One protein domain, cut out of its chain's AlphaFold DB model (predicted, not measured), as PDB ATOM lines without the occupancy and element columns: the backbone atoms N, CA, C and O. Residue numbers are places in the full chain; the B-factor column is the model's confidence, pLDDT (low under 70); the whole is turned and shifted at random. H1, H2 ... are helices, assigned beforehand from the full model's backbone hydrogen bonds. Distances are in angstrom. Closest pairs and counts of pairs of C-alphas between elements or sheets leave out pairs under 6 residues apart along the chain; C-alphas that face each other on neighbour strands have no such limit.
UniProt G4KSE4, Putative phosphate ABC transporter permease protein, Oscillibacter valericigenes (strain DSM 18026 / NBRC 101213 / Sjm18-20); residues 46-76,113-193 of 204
ATOM      1  N   LEU A  46      59.884  13.495 -22.266       77.50
ATOM      2  CA  LEU A  46      60.199  12.410 -21.336       77.50
ATOM      3  C   LEU A  46      60.485  12.943 -19.923       77.50
ATOM      4  O   LEU A  46      61.558  13.487 -19.666       77.50
ATOM      5  N   GLN A  47      59.571  12.695 -18.982       76.88
ATOM      6  CA  GLN A  47      59.828  12.882 -17.550       76.88
ATOM      7  C   GLN A  47      59.952  11.524 -16.828       76.88
ATOM      8  O   GLN A  47      59.135  10.623 -17.068       76.88
ATOM      9  N   PRO A  48      60.923  11.351 -15.906       67.81
ATOM     10  CA  PRO A  48      61.029  10.150 -15.079       67.81
ATOM     11  C   PRO A  48      59.803  10.040 -14.160       67.81
ATOM     12  O   PRO A  48      59.667  10.786 -13.197       67.81
ATOM     13  N   GLY A  49      58.880   9.132 -14.480       73.19
ATOM     14  CA  GLY A  49      57.636   8.931 -13.725       73.19
ATOM     15  C   GLY A  49      56.372   8.917 -14.582       73.19
ATOM     16  O   GLY A  49      55.363   8.373 -14.139       73.19
ATOM     17  N   LEU A  50      56.428   9.404 -15.831       79.31
ATOM     18  CA  LEU A  50      55.269   9.366 -16.735       79.31
ATOM     19  C   LEU A  50      54.826   7.935 -17.071       79.31
ATOM     20  O   LEU A  50      53.648   7.701 -17.298       79.31
ATOM     21  N   LEU A  51      55.743   6.965 -17.071       79.88
ATOM     22  CA  LEU A  51      55.441   5.550 -17.333       79.88
ATOM     23  C   LEU A  51      54.916   4.782 -16.109       79.88
ATOM     24  O   LEU A  51      54.629   3.591 -16.215       79.88
ATOM     25  N   ALA A  52      54.810   5.417 -14.941       82.19
ATOM     26  CA  ALA A  52      54.363   4.735 -13.733       82.19
ATOM     27  C   ALA A  52      52.863   4.381 -13.789       82.19
ATOM     28  O   ALA A  52      52.048   5.121 -14.339       82.19
ATOM     29  N   PHE A  53      52.482   3.278 -13.137       78.19
ATOM     30  CA  PHE A  53      51.086   2.881 -12.902       78.19
ATOM     31  C   PHE A  53      50.488   3.653 -11.717       78.19
ATOM     32  O   PHE A  53      50.074   3.085 -10.709       78.19
ATOM     33  N   ASN A  54      50.508   4.980 -11.806       77.50
ATOM     34  CA  ASN A  54      49.918   5.879 -10.817       77.50
ATOM     35  C   ASN A  54      48.904   6.798 -11.512       77.50
ATOM     36  O   ASN A  54      48.896   6.908 -12.731       77.50
ATOM     37  N   LYS A  55      48.074   7.503 -10.742       69.50
ATOM     38  CA  LYS A  55      47.069   8.458 -11.231       69.50
ATOM     39  C   LYS A  55      47.641   9.534 -12.169       69.50
ATOM     40  O   LYS A  55      46.922  10.023 -13.027       69.50
ATOM     41  N   ASN A  56      48.920   9.878 -12.006       70.88
ATOM     42  CA  ASN A  56      49.606  10.903 -12.799       70.88
ATOM     43  C   ASN A  56      50.458  10.321 -13.944       70.88
ATOM     44  O   ASN A  56      51.101  11.082 -14.662       70.88
ATOM     45  N   GLY A  57      50.523   8.993 -14.072       79.38
ATOM     46  CA  GLY A  57      51.271   8.313 -15.125       79.38
ATOM     47  C   GLY A  57      50.340   7.689 -16.160       79.38
ATOM     48  O   GLY A  57      49.159   7.474 -15.903       79.38
ATOM     49  N   ILE A  58      50.896   7.377 -17.327       85.94
ATOM     50  CA  ILE A  58      50.177   6.840 -18.489       85.94
ATOM     51  C   ILE A  58      50.122   5.304 -18.500       85.94
ATOM     52  O   ILE A  58      49.627   4.701 -19.454       85.94
ATOM     53  N   GLY A  59      50.686   4.645 -17.478       85.12
ATOM     54  CA  GLY A  59      50.822   3.185 -17.433       85.12
ATOM     55  C   GLY A  59      49.472   2.464 -17.460       85.12
ATOM     56  O   GLY A  59      49.316   1.463 -18.162       85.12
ATOM     57  N   ASN A  60      48.471   3.013 -16.767       85.00
ATOM     58  CA  ASN A  60      47.115   2.462 -16.765       85.00
ATOM     59  C   ASN A  60      46.471   2.575 -18.155       85.00
ATOM     60  O   ASN A  60      45.913   1.605 -18.653       85.00
ATOM     61  N   GLN A  61      46.620   3.723 -18.815       87.44
ATOM     62  CA  GLN A  61      46.075   3.992 -20.146       87.44
ATOM     63  C   GLN A  61      46.745   3.129 -21.222       87.44
ATOM     64  O   GLN A  61      46.095   2.647 -22.155       87.44
ATOM     65  N   PHE A  62      48.053   2.891 -21.086       88.94
ATOM     66  CA  PHE A  62      48.788   1.952 -21.929       88.94
ATOM     67  C   PHE A  62      48.233   0.529 -21.786       88.94
ATOM     68  O   PHE A  62      47.907  -0.105 -22.793       88.94
ATOM     69  N   PHE A  63      48.073   0.051 -20.548       86.44
ATOM     70  CA  PHE A  63      47.514  -1.273 -20.286       86.44
ATOM     71  C   PHE A  63      46.077  -1.400 -20.804       86.44
ATOM     72  O   PHE A  63      45.785  -2.363 -21.508       86.44
ATOM     73  N   ASP A  64      45.217  -0.409 -20.548       85.12
ATOM     74  CA  ASP A  64      43.829  -0.378 -21.028       85.12
ATOM     75  C   ASP A  64      43.771  -0.481 -22.562       85.12
ATOM     76  O   ASP A  64      42.950  -1.214 -23.114       85.12
ATOM     77  N   THR A  65      44.690   0.184 -23.270       89.00
ATOM     78  CA  THR A  65      44.767   0.121 -24.740       89.00
ATOM     79  C   THR A  65      45.112  -1.292 -25.225       89.00
ATOM     80  O   THR A  65      44.447  -1.818 -26.118       89.00
ATOM     81  N   VAL A  66      46.127  -1.934 -24.637       89.06
ATOM     82  CA  VAL A  66      46.526  -3.305 -25.006       89.06
ATOM     83  C   VAL A  66      45.435  -4.311 -24.642       89.06
ATOM     84  O   VAL A  66      45.087  -5.169 -25.453       89.06
ATOM     85  N   TYR A  67      44.877  -4.190 -23.440       86.19
ATOM     86  CA  TYR A  67      43.845  -5.073 -22.918       86.19
ATOM     87  C   TYR A  67      42.577  -5.042 -23.778       86.19
ATOM     88  O   TYR A  67      42.080  -6.101 -24.163       86.19
ATOM     89  N   LEU A  68      42.092  -3.852 -24.156       84.94
ATOM     90  CA  LEU A  68      40.908  -3.711 -25.010       84.94
ATOM     91  C   LEU A  68      41.136  -4.273 -26.417       84.94
ATOM     92  O   LEU A  68      40.264  -4.956 -26.954       84.94
ATOM     93  N   VAL A  69      42.313  -4.044 -27.008       88.75
ATOM     94  CA  VAL A  69      42.659  -4.647 -28.303       88.75
ATOM     95  C   VAL A  69      42.680  -6.168 -28.183       88.75
ATOM     96  O   VAL A  69      42.044  -6.850 -28.979       88.75
ATOM     97  N   PHE A  70      43.336  -6.716 -27.163       88.94
ATOM     98  CA  PHE A  70      43.404  -8.160 -26.964       88.94
ATOM     99  C   PHE A  70      42.021  -8.792 -26.758       88.94
ATOM    100  O   PHE A  70      41.683  -9.766 -27.430       88.94
ATOM    101  N   LEU A  71      41.196  -8.212 -25.884       86.88
ATOM    102  CA  LEU A  71      39.847  -8.702 -25.613       86.88
ATOM    103  C   LEU A  71      38.951  -8.613 -26.855       86.88
ATOM    104  O   LEU A  71      38.213  -9.552 -27.154       86.88
ATOM    105  N   SER A  72      39.049  -7.513 -27.611       88.12
ATOM    106  CA  SER A  72      38.293  -7.354 -28.855       88.12
ATOM    107  C   SER A  72      38.702  -8.386 -29.900       88.12
ATOM    108  O   SER A  72      37.826  -8.990 -30.511       88.12
ATOM    109  N   LEU A  73      39.998  -8.675 -30.055       90.56
ATOM    110  CA  LEU A  73      40.488  -9.712 -30.965       90.56
ATOM    111  C   LEU A  73      40.041 -11.110 -30.532       90.56
ATOM    112  O   LEU A  73      39.622 -11.895 -31.378       90.56
ATOM    113  N   LEU A  74      40.077 -11.409 -29.232       91.62
ATOM    114  CA  LEU A  74      39.688 -12.713 -28.691       91.62
ATOM    115  C   LEU A  74      38.241 -13.082 -29.043       91.62
ATOM    116  O   LEU A  74      37.954 -14.249 -29.286       91.62
ATOM    117  N   ILE A  75      37.346 -12.094 -29.108       90.81
ATOM    118  CA  ILE A  75      35.937 -12.295 -29.466       90.81
ATOM    119  C   ILE A  75      35.717 -12.114 -30.978       90.81
ATOM    120  O   ILE A  75      35.048 -12.925 -31.615       90.81
ATOM    121  N   SER A  76      36.291 -11.066 -31.575       92.69
ATOM    122  CA  SER A  76      36.072 -10.694 -32.979       92.69
ATOM    123  C   SER A  76      36.667 -11.696 -33.962       92.69
ATOM    124  O   SER A  76      36.005 -12.045 -34.936       92.69
ATOM    125  N   ILE A 113      32.813   6.215 -35.441       84.50
ATOM    126  CA  ILE A 113      32.360   7.152 -34.403       84.50
ATOM    127  C   ILE A 113      30.895   6.934 -34.007       84.50
ATOM    128  O   ILE A 113      30.555   7.031 -32.830       84.50
ATOM    129  N   VAL A 114      30.032   6.588 -34.969       87.44
ATOM    130  CA  VAL A 114      28.600   6.357 -34.723       87.44
ATOM    131  C   VAL A 114      28.422   5.090 -33.899       87.44
ATOM    132  O   VAL A 114      27.703   5.096 -32.903       87.44
ATOM    133  N   VAL A 115      29.134   4.023 -34.270       83.94
ATOM    134  CA  VAL A 115      29.114   2.749 -33.540       83.94
ATOM    135  C   VAL A 115      29.649   2.933 -32.115       83.94
ATOM    136  O   VAL A 115      29.041   2.440 -31.165       83.94
ATOM    137  N   GLY A 116      30.735   3.697 -31.947       77.88
ATOM    138  CA  GLY A 116      31.325   3.989 -30.638       77.88
ATOM    139  C   GLY A 116      30.398   4.788 -29.715       77.88
ATOM    140  O   GLY A 116      30.179   4.393 -28.568       77.88
ATOM    141  N   LEU A 117      29.804   5.876 -30.217       79.69
ATOM    142  CA  LEU A 117      28.870   6.701 -29.441       79.69
ATOM    143  C   LEU A 117      27.582   5.943 -29.099       79.69
ATOM    144  O   LEU A 117      27.101   6.039 -27.973       79.69
ATOM    145  N   PHE A 118      27.044   5.147 -30.025       82.44
ATOM    146  CA  PHE A 118      25.885   4.294 -29.756       82.44
ATOM    147  C   PHE A 118      26.175   3.265 -28.654       82.44
ATOM    148  O   PHE A 118      25.370   3.103 -27.738       82.44
ATOM    149  N   GLY A 119      27.347   2.619 -28.700       76.19
ATOM    150  CA  GLY A 119      27.788   1.693 -27.657       76.19
ATOM    151  C   GLY A 119      27.851   2.357 -26.280       76.19
ATOM    152  O   GLY A 119      27.295   1.827 -25.319       76.19
ATOM    153  N   TYR A 120      28.448   3.550 -26.191       71.81
ATOM    154  CA  TYR A 120      28.462   4.346 -24.958       71.81
ATOM    155  C   TYR A 120      27.041   4.636 -24.445       71.81
ATOM    156  O   TYR A 120      26.731   4.375 -23.282       71.81
ATOM    157  N   LEU A 121      26.148   5.116 -25.314       72.00
ATOM    158  CA  LEU A 121      24.774   5.461 -24.942       72.00
ATOM    159  C   LEU A 121      24.001   4.250 -24.390       72.00
ATOM    160  O   LEU A 121      23.386   4.340 -23.329       72.00
ATOM    161  N   VAL A 122      24.051   3.106 -25.072       72.69
ATOM    162  CA  VAL A 122      23.262   1.921 -24.697       72.69
ATOM    163  C   VAL A 122      23.846   1.204 -23.477       72.69
ATOM    164  O   VAL A 122      23.117   0.871 -22.539       72.69
ATOM    165  N   PHE A 123      25.156   0.972 -23.443       67.06
ATOM    166  CA  PHE A 123      25.750   0.172 -22.370       67.06
ATOM    167  C   PHE A 123      25.987   0.969 -21.088       67.06
ATOM    168  O   PHE A 123      25.847   0.409 -20.002       67.06
ATOM    169  N   ILE A 124      26.294   2.266 -21.182       67.38
ATOM    170  CA  ILE A 124      26.612   3.083 -20.004       67.38
ATOM    171  C   ILE A 124      25.394   3.893 -19.551       67.38
ATOM    172  O   ILE A 124      25.016   3.798 -18.382       67.38
ATOM    173  N   LEU A 125      24.739   4.643 -20.446       66.38
ATOM    174  CA  LEU A 125      23.650   5.543 -20.031       66.38
ATOM    175  C   LEU A 125      22.316   4.822 -19.799       66.38
ATOM    176  O   LEU A 125      21.621   5.147 -18.840       66.38
ATOM    177  N   VAL A 126      21.956   3.829 -20.623       66.06
ATOM    178  CA  VAL A 126      20.666   3.116 -20.482       66.06
ATOM    179  C   VAL A 126      20.700   2.046 -19.380       66.06
ATOM    180  O   VAL A 126      19.712   1.860 -18.674       66.06
ATOM    181  N   THR A 127      21.831   1.360 -19.180       63.81
ATOM    182  CA  THR A 127      21.924   0.234 -18.220       63.81
ATOM    183  C   THR A 127      22.161   0.691 -16.766       63.81
ATOM    184  O   THR A 127      22.022  -0.094 -15.826       63.81
ATOM    185  N   GLY A 128      22.490   1.968 -16.540       59.91
ATOM    186  CA  GLY A 128      22.528   2.581 -15.206       59.91
ATOM    187  C   GLY A 128      23.544   1.986 -14.214       59.91
ATOM    188  O   GLY A 128      23.401   2.201 -13.013       59.91
ATOM    189  N   GLY A 129      24.541   1.219 -14.677       57.16
ATOM    190  CA  GLY A 129      25.662   0.729 -13.858       57.16
ATOM    191  C   GLY A 129      25.348  -0.362 -12.816       57.16
ATOM    192  O   GLY A 129      26.128  -0.538 -11.886       57.16
ATOM    193  N   LYS A 130      24.228  -1.094 -12.924       48.41
ATOM    194  CA  LYS A 130      23.714  -1.981 -11.849       48.41
ATOM    195  C   LYS A 130      24.124  -3.470 -11.891       48.41
ATOM    196  O   LYS A 130      23.493  -4.280 -11.219       48.41
ATOM    197  N   TRP A 131      25.183  -3.856 -12.602       45.69
ATOM    198  CA  TRP A 131      25.710  -5.236 -12.588       45.69
ATOM    199  C   TRP A 131      27.142  -5.220 -12.039       45.69
ATOM    200  O   TRP A 131      27.899  -4.328 -12.396       45.69
ATOM    201  N   ASN A 132      27.516  -6.132 -11.129       55.28
ATOM    202  CA  ASN A 132      28.700  -5.970 -10.262       55.28
ATOM    203  C   ASN A 132      29.696  -7.159 -10.294       55.28
ATOM    204  O   ASN A 132      29.858  -7.885  -9.322       55.28
ATOM    205  N   LEU A 133      30.374  -7.314 -11.436       48.28
ATOM    206  CA  LEU A 133      31.789  -7.738 -11.633       48.28
ATOM    207  C   LEU A 133      32.491  -6.704 -12.556       48.28
ATOM    208  O   LEU A 133      33.495  -6.942 -13.219       48.28
ATOM    209  N   LEU A 134      31.860  -5.534 -12.602       52.03
ATOM    210  CA  LEU A 134      31.728  -4.576 -13.693       52.03
ATOM    211  C   LEU A 134      31.821  -3.148 -13.109       52.03
ATOM    212  O   LEU A 134      31.339  -2.176 -13.693       52.03
ATOM    213  N   SER A 135      32.425  -3.016 -11.922       54.84
ATOM    214  CA  SER A 135      32.632  -1.723 -11.275       54.84
ATOM    215  C   SER A 135      33.540  -0.838 -12.144       54.84
ATOM    216  O   SER A 135      34.568  -1.327 -12.632       54.84
ATOM    217  N   PRO A 136      33.244   0.469 -12.301       53.06
ATOM    218  CA  PRO A 136      34.119   1.420 -12.992       53.06
ATOM    219  C   PRO A 136      35.520   1.518 -12.375       53.06
ATOM    220  O   PRO A 136      36.443   2.004 -13.022       53.06
ATOM    221  N   THR A 137      35.700   1.069 -11.130       52.75
ATOM    222  CA  THR A 137      36.976   1.104 -10.401       52.75
ATOM    223  C   THR A 137      37.782  -0.193 -10.489       52.75
ATOM    224  O   THR A 137      38.952  -0.190 -10.117       52.75
ATOM    225  N   CYS A 138      37.202  -1.296 -10.981       52.97
ATOM    226  CA  CYS A 138      37.899  -2.580 -11.081       52.97
ATOM    227  C   CYS A 138      38.734  -2.662 -12.378       52.97
ATOM    228  O   CYS A 138      38.155  -2.556 -13.460       52.97
ATOM    229  N   PRO A 139      40.057  -2.919 -12.309       48.94
ATOM    230  CA  PRO A 139      40.928  -3.019 -13.492       48.94
ATOM    231  C   PRO A 139      40.605  -4.181 -14.447       48.94
ATOM    232  O   PRO A 139      41.008  -4.158 -15.601       48.94
ATOM    233  N   LEU A 140      39.890  -5.207 -13.974       55.28
ATOM    234  CA  LEU A 140      39.535  -6.414 -14.740       55.28
ATOM    235  C   LEU A 140      38.124  -6.360 -15.344       55.28
ATOM    236  O   LEU A 140      37.613  -7.378 -15.801       55.28
ATOM    237  N   ASN A 141      37.467  -5.201 -15.304       64.31
ATOM    238  CA  ASN A 141      36.121  -5.033 -15.833       64.31
ATOM    239  C   ASN A 141      36.162  -4.832 -17.367       64.31
ATOM    240  O   ASN A 141      36.600  -3.770 -17.817       64.31
ATOM    241  N   PRO A 142      35.637  -5.778 -18.172       58.31
ATOM    242  CA  PRO A 142      35.663  -5.687 -19.634       58.31
ATOM    243  C   PRO A 142      34.764  -4.581 -20.211       58.31
ATOM    244  O   PRO A 142      34.880  -4.252 -21.387       58.31
ATOM    245  N   PHE A 143      33.887  -3.990 -19.394       56.62
ATOM    246  CA  PHE A 143      33.009  -2.875 -19.758       56.62
ATOM    247  C   PHE A 143      33.296  -1.610 -18.936       56.62
ATOM    248  O   PHE A 143      32.487  -0.678 -18.921       56.62
ATOM    249  N   ARG A 144      34.440  -1.543 -18.240       62.50
ATOM    250  CA  ARG A 144      34.916  -0.272 -17.689       62.50
ATOM    251  C   ARG A 144      35.191   0.645 -18.881       62.50
ATOM    252  O   ARG A 144      35.821   0.188 -19.837       62.50
ATOM    253  N   PRO A 145      34.770   1.919 -18.849       58.72
ATOM    254  CA  PRO A 145      35.261   2.901 -19.801       58.72
ATOM    255  C   PRO A 145      36.763   3.087 -19.540       58.72
ATOM    256  O   PRO A 145      37.171   3.900 -18.715       58.72
ATOM    257  N   GLY A 146      37.579   2.228 -20.155       62.97
ATOM    258  CA  GLY A 146      39.030   2.315 -20.117       62.97
ATOM    259  C   GLY A 146      39.453   3.599 -20.812       62.97
ATOM    260  O   GLY A 146      38.971   3.920 -21.902       62.97
ATOM    261  N   GLU A 147      40.340   4.351 -20.178       75.81
ATOM    262  CA  GLU A 147      40.885   5.552 -20.789       75.81
ATOM    263  C   GLU A 147      42.022   5.107 -21.711       75.81
ATOM    264  O   GLU A 147      43.175   5.001 -21.310       75.81
ATOM    265  N   THR A 148      41.690   4.760 -22.956       87.69
ATOM    266  CA  THR A 148      42.727   4.432 -23.949       87.69
ATOM    267  C   THR A 148      43.689   5.604 -24.107       87.69
ATOM    268  O   THR A 148      43.293   6.759 -23.951       87.69
ATOM    269  N   LEU A 149      44.935   5.338 -24.507       87.25
ATOM    270  CA  LEU A 149      45.907   6.402 -24.778       87.25
ATOM    271  C   LEU A 149      45.357   7.440 -25.768       87.25
ATOM    272  O   LEU A 149      45.614   8.626 -25.612       87.25
ATOM    273  N   ALA A 150      44.552   7.015 -26.747       86.69
ATOM    274  CA  ALA A 150      43.897   7.919 -27.689       86.69
ATOM    275  C   ALA A 150      42.920   8.891 -27.001       86.69
ATOM    276  O   ALA A 150      42.982  10.098 -27.241       86.69
ATOM    277  N   LEU A 151      42.049   8.380 -26.123       84.81
ATOM    278  CA  LEU A 151      41.118   9.206 -25.348       84.81
ATOM    279  C   LEU A 151      41.854  10.084 -24.335       84.81
ATOM    280  O   LEU A 151      41.501  11.248 -24.190       84.81
ATOM    281  N   HIS A 152      42.911   9.563 -23.716       86.81
ATOM    282  CA  HIS A 152      43.757  10.314 -22.796       86.81
ATOM    283  C   HIS A 152      44.426  11.512 -23.476       86.81
ATOM    284  O   HIS A 152      44.445  12.608 -22.927       86.81
ATOM    285  N   ILE A 153      44.931  11.345 -24.705       89.06
ATOM    286  CA  ILE A 153      45.498  12.453 -25.489       89.06
ATOM    287  C   ILE A 153      44.428  13.505 -25.782       89.06
ATOM    288  O   ILE A 153      44.707  14.697 -25.660       89.06
ATOM    289  N   TRP A 154      43.224  13.083 -26.183       87.19
ATOM    290  CA  TRP A 154      42.118  14.008 -26.423       87.19
ATOM    291  C   TRP A 154      41.773  14.773 -25.145       87.19
ATOM    292  O   TRP A 154      41.844  15.998 -25.160       87.19
ATOM    293  N   ALA A 155      41.526  14.064 -24.043       84.12
ATOM    294  CA  ALA A 155      41.181  14.644 -22.750       84.12
ATOM    295  C   ALA A 155      42.273  15.598 -22.251       84.12
ATOM    296  O   ALA A 155      41.977  16.713 -21.841       84.12
ATOM    297  N   MET A 156      43.553  15.234 -22.372       86.06
ATOM    298  CA  MET A 156      44.667  16.109 -21.999       86.06
ATOM    299  C   MET A 156      44.758  17.371 -22.865       86.06
ATOM    300  O   MET A 156      45.160  18.423 -22.369       86.06
ATOM    301  N   ARG A 157      44.369  17.297 -24.146       85.69
ATOM    302  CA  ARG A 157      44.365  18.446 -25.066       85.69
ATOM    303  C   ARG A 157      43.135  19.341 -24.916       85.69
ATOM    304  O   ARG A 157      43.252  20.538 -25.159       85.69
ATOM    305  N   THR A 158      41.979  18.792 -24.549       84.25
ATOM    306  CA  THR A 158      40.719  19.542 -24.430       84.25
ATOM    307  C   THR A 158      40.455  20.002 -22.999       84.25
ATOM    308  O   THR A 158      40.291  21.194 -22.752       84.25
ATOM    309  N   GLU A 159      40.466  19.073 -22.050       77.00
ATOM    310  CA  GLU A 159      40.120  19.281 -20.638       77.00
ATOM    311  C   GLU A 159      41.368  19.495 -19.768       77.00
ATOM    312  O   GLU A 159      41.333  20.197 -18.757       77.00
ATOM    313  N   GLY A 160      42.501  18.925 -20.181       68.75
ATOM    314  CA  GLY A 160      43.766  18.973 -19.455       68.75
ATOM    315  C   GLY A 160      44.535  20.289 -19.583       68.75
ATOM    316  O   GLY A 160      45.497  20.490 -18.846       68.75
ATOM    317  N   SER A 161      44.116  21.218 -20.449       63.69
ATOM    318  CA  SER A 161      44.797  22.512 -20.662       63.69
ATOM    319  C   SER A 161      44.932  23.373 -19.392       63.69
ATOM    320  O   SER A 161      45.756  24.282 -19.348       63.69
ATOM    321  N   LEU A 162      44.174  23.047 -18.341       61.16
ATOM    322  CA  LEU A 162      44.233  23.676 -17.020       61.16
ATOM    323  C   LEU A 162      45.405  23.186 -16.141       61.16
ATOM    324  O   LEU A 162      45.726  23.832 -15.144       61.16
ATOM    325  N   TYR A 163      46.062  22.072 -16.485       69.75
ATOM    326  CA  TYR A 163      47.209  21.524 -15.750       69.75
ATOM    327  C   TYR A 163      48.529  21.886 -16.441       69.75
ATOM    328  O   TYR A 163      48.685  21.658 -17.638       69.75
ATOM    329  N   ALA A 164      49.515  22.374 -15.679       68.62
ATOM    330  CA  ALA A 164      50.786  22.890 -16.209       68.62
ATOM    331  C   ALA A 164      51.591  21.890 -17.074       68.62
ATOM    332  O   ALA A 164      52.312  22.318 -17.970       68.62
ATOM    333  N   ASN A 165      51.423  20.576 -16.866       79.19
ATOM    334  CA  ASN A 165      52.174  19.522 -17.570       79.19
ATOM    335  C   ASN A 165      51.325  18.705 -18.571       79.19
ATOM    336  O   ASN A 165      51.774  17.670 -19.064       79.19
ATOM    337  N   SER A 166      50.093  19.120 -18.880       81.56
ATOM    338  CA  SER A 166      49.181  18.335 -19.734       81.56
ATOM    339  C   SER A 166      49.684  18.146 -21.163       81.56
ATOM    340  O   SER A 166      49.543  17.065 -21.732       81.56
ATOM    341  N   THR A 167      50.332  19.166 -21.731       84.56
ATOM    342  CA  THR A 167      50.901  19.108 -23.087       84.56
ATOM    343  C   THR A 167      52.026  18.081 -23.186       84.56
ATOM    344  O   THR A 167      52.107  17.344 -24.169       84.56
ATOM    345  N   GLU A 168      52.872  17.989 -22.160       86.75
ATOM    346  CA  GLU A 168      53.976  17.028 -22.116       86.75
ATOM    347  C   GLU A 168      53.448  15.595 -21.998       86.75
ATOM    348  O   GLU A 168      53.843  14.721 -22.771       86.75
ATOM    349  N   ILE A 169      52.461  15.380 -21.121       86.25
ATOM    350  CA  ILE A 169      51.803  14.079 -20.957       86.25
ATOM    351  C   ILE A 169      51.076  13.657 -22.239       86.25
ATOM    352  O   ILE A 169      51.187  12.502 -22.658       86.25
ATOM    353  N   ALA A 170      50.394  14.582 -22.919       88.44
ATOM    354  CA  ALA A 170      49.729  14.313 -24.191       88.44
ATOM    355  C   ALA A 170      50.722  13.966 -25.312       88.44
ATOM    356  O   ALA A 170      50.475  13.043 -26.090       88.44
ATOM    357  N   ASN A 171      51.842  14.688 -25.410       91.06
ATOM    358  CA  ASN A 171      52.867  14.434 -26.424       91.06
ATOM    359  C   ASN A 171      53.544  13.076 -26.201       91.06
ATOM    360  O   ASN A 171      53.699  12.306 -27.150       91.06
ATOM    361  N   PHE A 172      53.877  12.746 -24.952       90.75
ATOM    362  CA  PHE A 172      54.440  11.444 -24.609       90.75
ATOM    363  C   PHE A 172      53.454  10.302 -24.891       90.75
ATOM    364  O   PHE A 172      53.807   9.321 -25.546       90.75
ATOM    365  N   SER A 173      52.189  10.461 -24.488       90.69
ATOM    366  CA  SER A 173      51.124   9.485 -24.759       90.69
ATOM    367  C   SER A 173      50.931   9.245 -26.258       90.69
ATOM    368  O   SER A 173      50.769   8.102 -26.685       90.69
ATOM    369  N   ALA A 174      50.996  10.305 -27.072       91.75
ATOM    370  CA  ALA A 174      50.895  10.209 -28.527       91.75
ATOM    371  C   ALA A 174      52.071   9.443 -29.145       91.75
ATOM    372  O   ALA A 174      51.853   8.593 -30.011       91.75
ATOM    373  N   ALA A 175      53.301   9.679 -28.681       93.12
ATOM    374  CA  ALA A 175      54.459   8.918 -29.142       93.12
ATOM    375  C   ALA A 175      54.361   7.433 -28.766       93.12
ATOM    376  O   ALA A 175      54.579   6.575 -29.623       93.12
ATOM    377  N   VAL A 176      53.967   7.115 -27.527       92.44
ATOM    378  CA  VAL A 176      53.768   5.726 -27.082       92.44
ATOM    379  C   VAL A 176      52.686   5.030 -27.907       92.44
ATOM    380  O   VAL A 176      52.894   3.905 -28.362       92.44
ATOM    381  N   LEU A 177      51.563   5.704 -28.168       92.62
ATOM    382  CA  LEU A 177      50.492   5.165 -29.004       92.62
ATOM    383  C   LEU A 177      50.974   4.878 -30.434       92.62
ATOM    384  O   LEU A 177      50.697   3.804 -30.963       92.62
ATOM    385  N   ILE A 178      51.729   5.791 -31.053       93.12
ATOM    386  CA  ILE A 178      52.283   5.586 -32.399       93.12
ATOM    387  C   ILE A 178      53.240   4.392 -32.429       93.12
ATOM    388  O   ILE A 178      53.118   3.534 -33.305       93.12
ATOM    389  N   LEU A 179      54.164   4.298 -31.467       93.12
ATOM    390  CA  LEU A 179      55.089   3.166 -31.363       93.12
ATOM    391  C   LEU A 179      54.339   1.844 -31.190       93.12
ATOM    392  O   LEU A 179      54.681   0.853 -31.836       93.12
ATOM    393  N   MET A 180      53.288   1.841 -30.371       91.94
ATOM    394  CA  MET A 180      52.432   0.677 -30.176       91.94
ATOM    395  C   MET A 180      51.723   0.279 -31.475       91.94
ATOM    396  O   MET A 180      51.739  -0.897 -31.836       91.94
ATOM    397  N   VAL A 181      51.143   1.233 -32.208       91.50
ATOM    398  CA  VAL A 181      50.458   0.969 -33.484       91.50
ATOM    399  C   VAL A 181      51.428   0.410 -34.522       91.50
ATOM    400  O   VAL A 181      51.114  -0.588 -35.174       91.50
ATOM    401  N   PHE A 182      52.620   0.997 -34.659       91.94
ATOM    402  CA  PHE A 182      53.647   0.477 -35.563       91.94
ATOM    403  C   PHE A 182      54.110  -0.921 -35.151       91.94
ATOM    404  O   PHE A 182      54.162  -1.816 -35.994       91.94
ATOM    405  N   GLY A 183      54.390  -1.133 -33.864       92.38
ATOM    406  CA  GLY A 183      54.803  -2.428 -33.329       92.38
ATOM    407  C   GLY A 183      53.754  -3.513 -33.573       92.38
ATOM    408  O   GLY A 183      54.075  -4.568 -34.119       92.38
ATOM    409  N   PHE A 184      52.488  -3.229 -33.256       90.38
ATOM    410  CA  PHE A 184      51.374  -4.143 -33.503       90.38
ATOM    411  C   PHE A 184      51.189  -4.429 -34.997       90.38
ATOM    412  O   PHE A 184      51.027  -5.583 -35.384       90.38
ATOM    413  N   SER A 185      51.279  -3.409 -35.852       90.56
ATOM    414  CA  SER A 185      51.135  -3.573 -37.306       90.56
ATOM    415  C   SER A 185      52.248  -4.435 -37.904       90.56
ATOM    416  O   SER A 185      51.990  -5.292 -38.751       90.56
ATOM    417  N   ILE A 186      53.491  -4.244 -37.454       92.06
ATOM    418  CA  ILE A 186      54.630  -5.072 -37.866       92.06
ATOM    419  C   ILE A 186      54.427  -6.507 -37.384       92.06
ATOM    420  O   ILE A 186      54.554  -7.433 -38.184       92.06
ATOM    421  N   LEU A 187      54.061  -6.699 -36.115       88.38
ATOM    422  CA  LEU A 187      53.812  -8.017 -35.540       88.38
ATOM    423  C   LEU A 187      52.699  -8.760 -36.288       88.38
ATOM    424  O   LEU A 187      52.900  -9.897 -36.713       88.38
ATOM    425  N   ALA A 188      51.565  -8.102 -36.530       85.88
ATOM    426  CA  ALA A 188      50.457  -8.654 -37.301       85.88
ATOM    427  C   ALA A 188      50.905  -9.065 -38.712       85.88
ATOM    428  O   ALA A 188      50.528 -10.126 -39.207       85.88
ATOM    429  N   ARG A 189      51.779  -8.273 -39.348       86.75
ATOM    430  CA  ARG A 189      52.326  -8.589 -40.671       86.75
ATOM    431  C   ARG A 189      53.307  -9.759 -40.651       86.75
ATOM    432  O   ARG A 189      53.324 -10.541 -41.596       86.75
ATOM    433  N   LEU A 190      54.120  -9.890 -39.605       86.88
ATOM    434  CA  LEU A 190      55.020 -11.031 -39.428       86.88
ATOM    435  C   LEU A 190      54.232 -12.326 -39.207       86.88
ATOM    436  O   LEU A 190      54.543 -13.335 -39.833       86.88
ATOM    437  N   ILE A 191      53.175 -12.272 -38.391       84.38
ATOM    438  CA  ILE A 191      52.267 -13.402 -38.158       84.38
ATOM    439  C   ILE A 191      51.537 -13.770 -39.455       84.38
ATOM    440  O   ILE A 191      51.521 -14.934 -39.835       84.38
ATOM    441  N   SER A 192      51.027 -12.780 -40.195       73.88
ATOM    442  CA  SER A 192      50.364 -12.997 -41.488       73.88
ATOM    443  C   SER A 192      51.280 -13.614 -42.551       73.88
ATOM    444  O   SER A 192      50.786 -14.257 -43.471       73.88
ATOM    445  N   ARG A 193      52.603 -13.439 -42.450       73.69
ATOM    446  CA  ARG A 193      53.577 -14.038 -43.378       73.69
ATOM    447  C   ARG A 193      53.862 -15.518 -43.102       73.69
ATOM    448  O   ARG A 193      54.590 -16.141 -43.873       73.69
TER     449      ARG A 193
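AT A GLANCE: This is residues 46 to 76 and 113 to 193 of the 204 residues of the protein "Putative phosphate ABC transporter permease protein" of Oscillibacter valericigenes (strain DSM 18026 / NBRC 101213 / Sjm18-20) (UniProt G4KSE4). A long helix, H4, and the short H3 fold back on each other as a helical hairpin, and H1 starts beside the first residue of H3 and spreads away from H4 as the other arm of an open V. H2 sits off to one side, touching no helix, and is joined to H3 by a long loop, residues 127 to 148. The printed part has 112 residues with four named helices, in the order H1, H2, H3, H4, and no named strand; its class is all helix. It is only just compact, close to loose, with a radius of gyration of the C-alphas of 15.7 A and spans of 46 by 40 by 26 A.

HOW THE PARTS SIT: H1, residues 59 to 76, touches H3, residues 149 to 158, with its residues 61 to 65 alone. Their closest C-alphas, those of Gln 61 and Leu 149, are 5.2 A apart, at a steep tilt of 50 degrees, opposite ways. H1 is close to but not clearly touching H4, residues 166 to 192: the closest C-alphas, of Phe 62 and Leu 177, are 8.0 A apart. These two run the same way at a shallow tilt of 33 degrees, only just short of steep. H2, residues 113 to 126, is apart from H1, H3 and H4. H3 and H4 form a hairpin, opposite ways at a shallow tilt of 25 degrees; H4 touches H3 with residues 166 to 177 alone, closest at the C-alphas of Ile 153 and Ala 170, 4.8 A. Every O i to N i+4 pair is within hydrogen-bond range in H1, H3 and H4, and 9 of 10 in H2.

IN THESE COORDINATES: H1 begins at C-alpha 59 (50.822, 3.185, -17.433) and is 25.5 A long; H2 is 18.6 A and H3 14.1 A. H4, 38.2 A, ends at C-alpha 192 (50.364, -12.997, -41.488).

THE WHOLE: The C-alphas of Leu 162 and Arg 193, the two farthest apart, are 47.0 A apart. Residues 77 to 112 are not printed; C-alphas 76 and 113 are 18.3 A apart across the cut. The link H2 to H3 is long. The model's pLDDT is under 70 at residues 48, 55, 123 to 146 and 160 to 164.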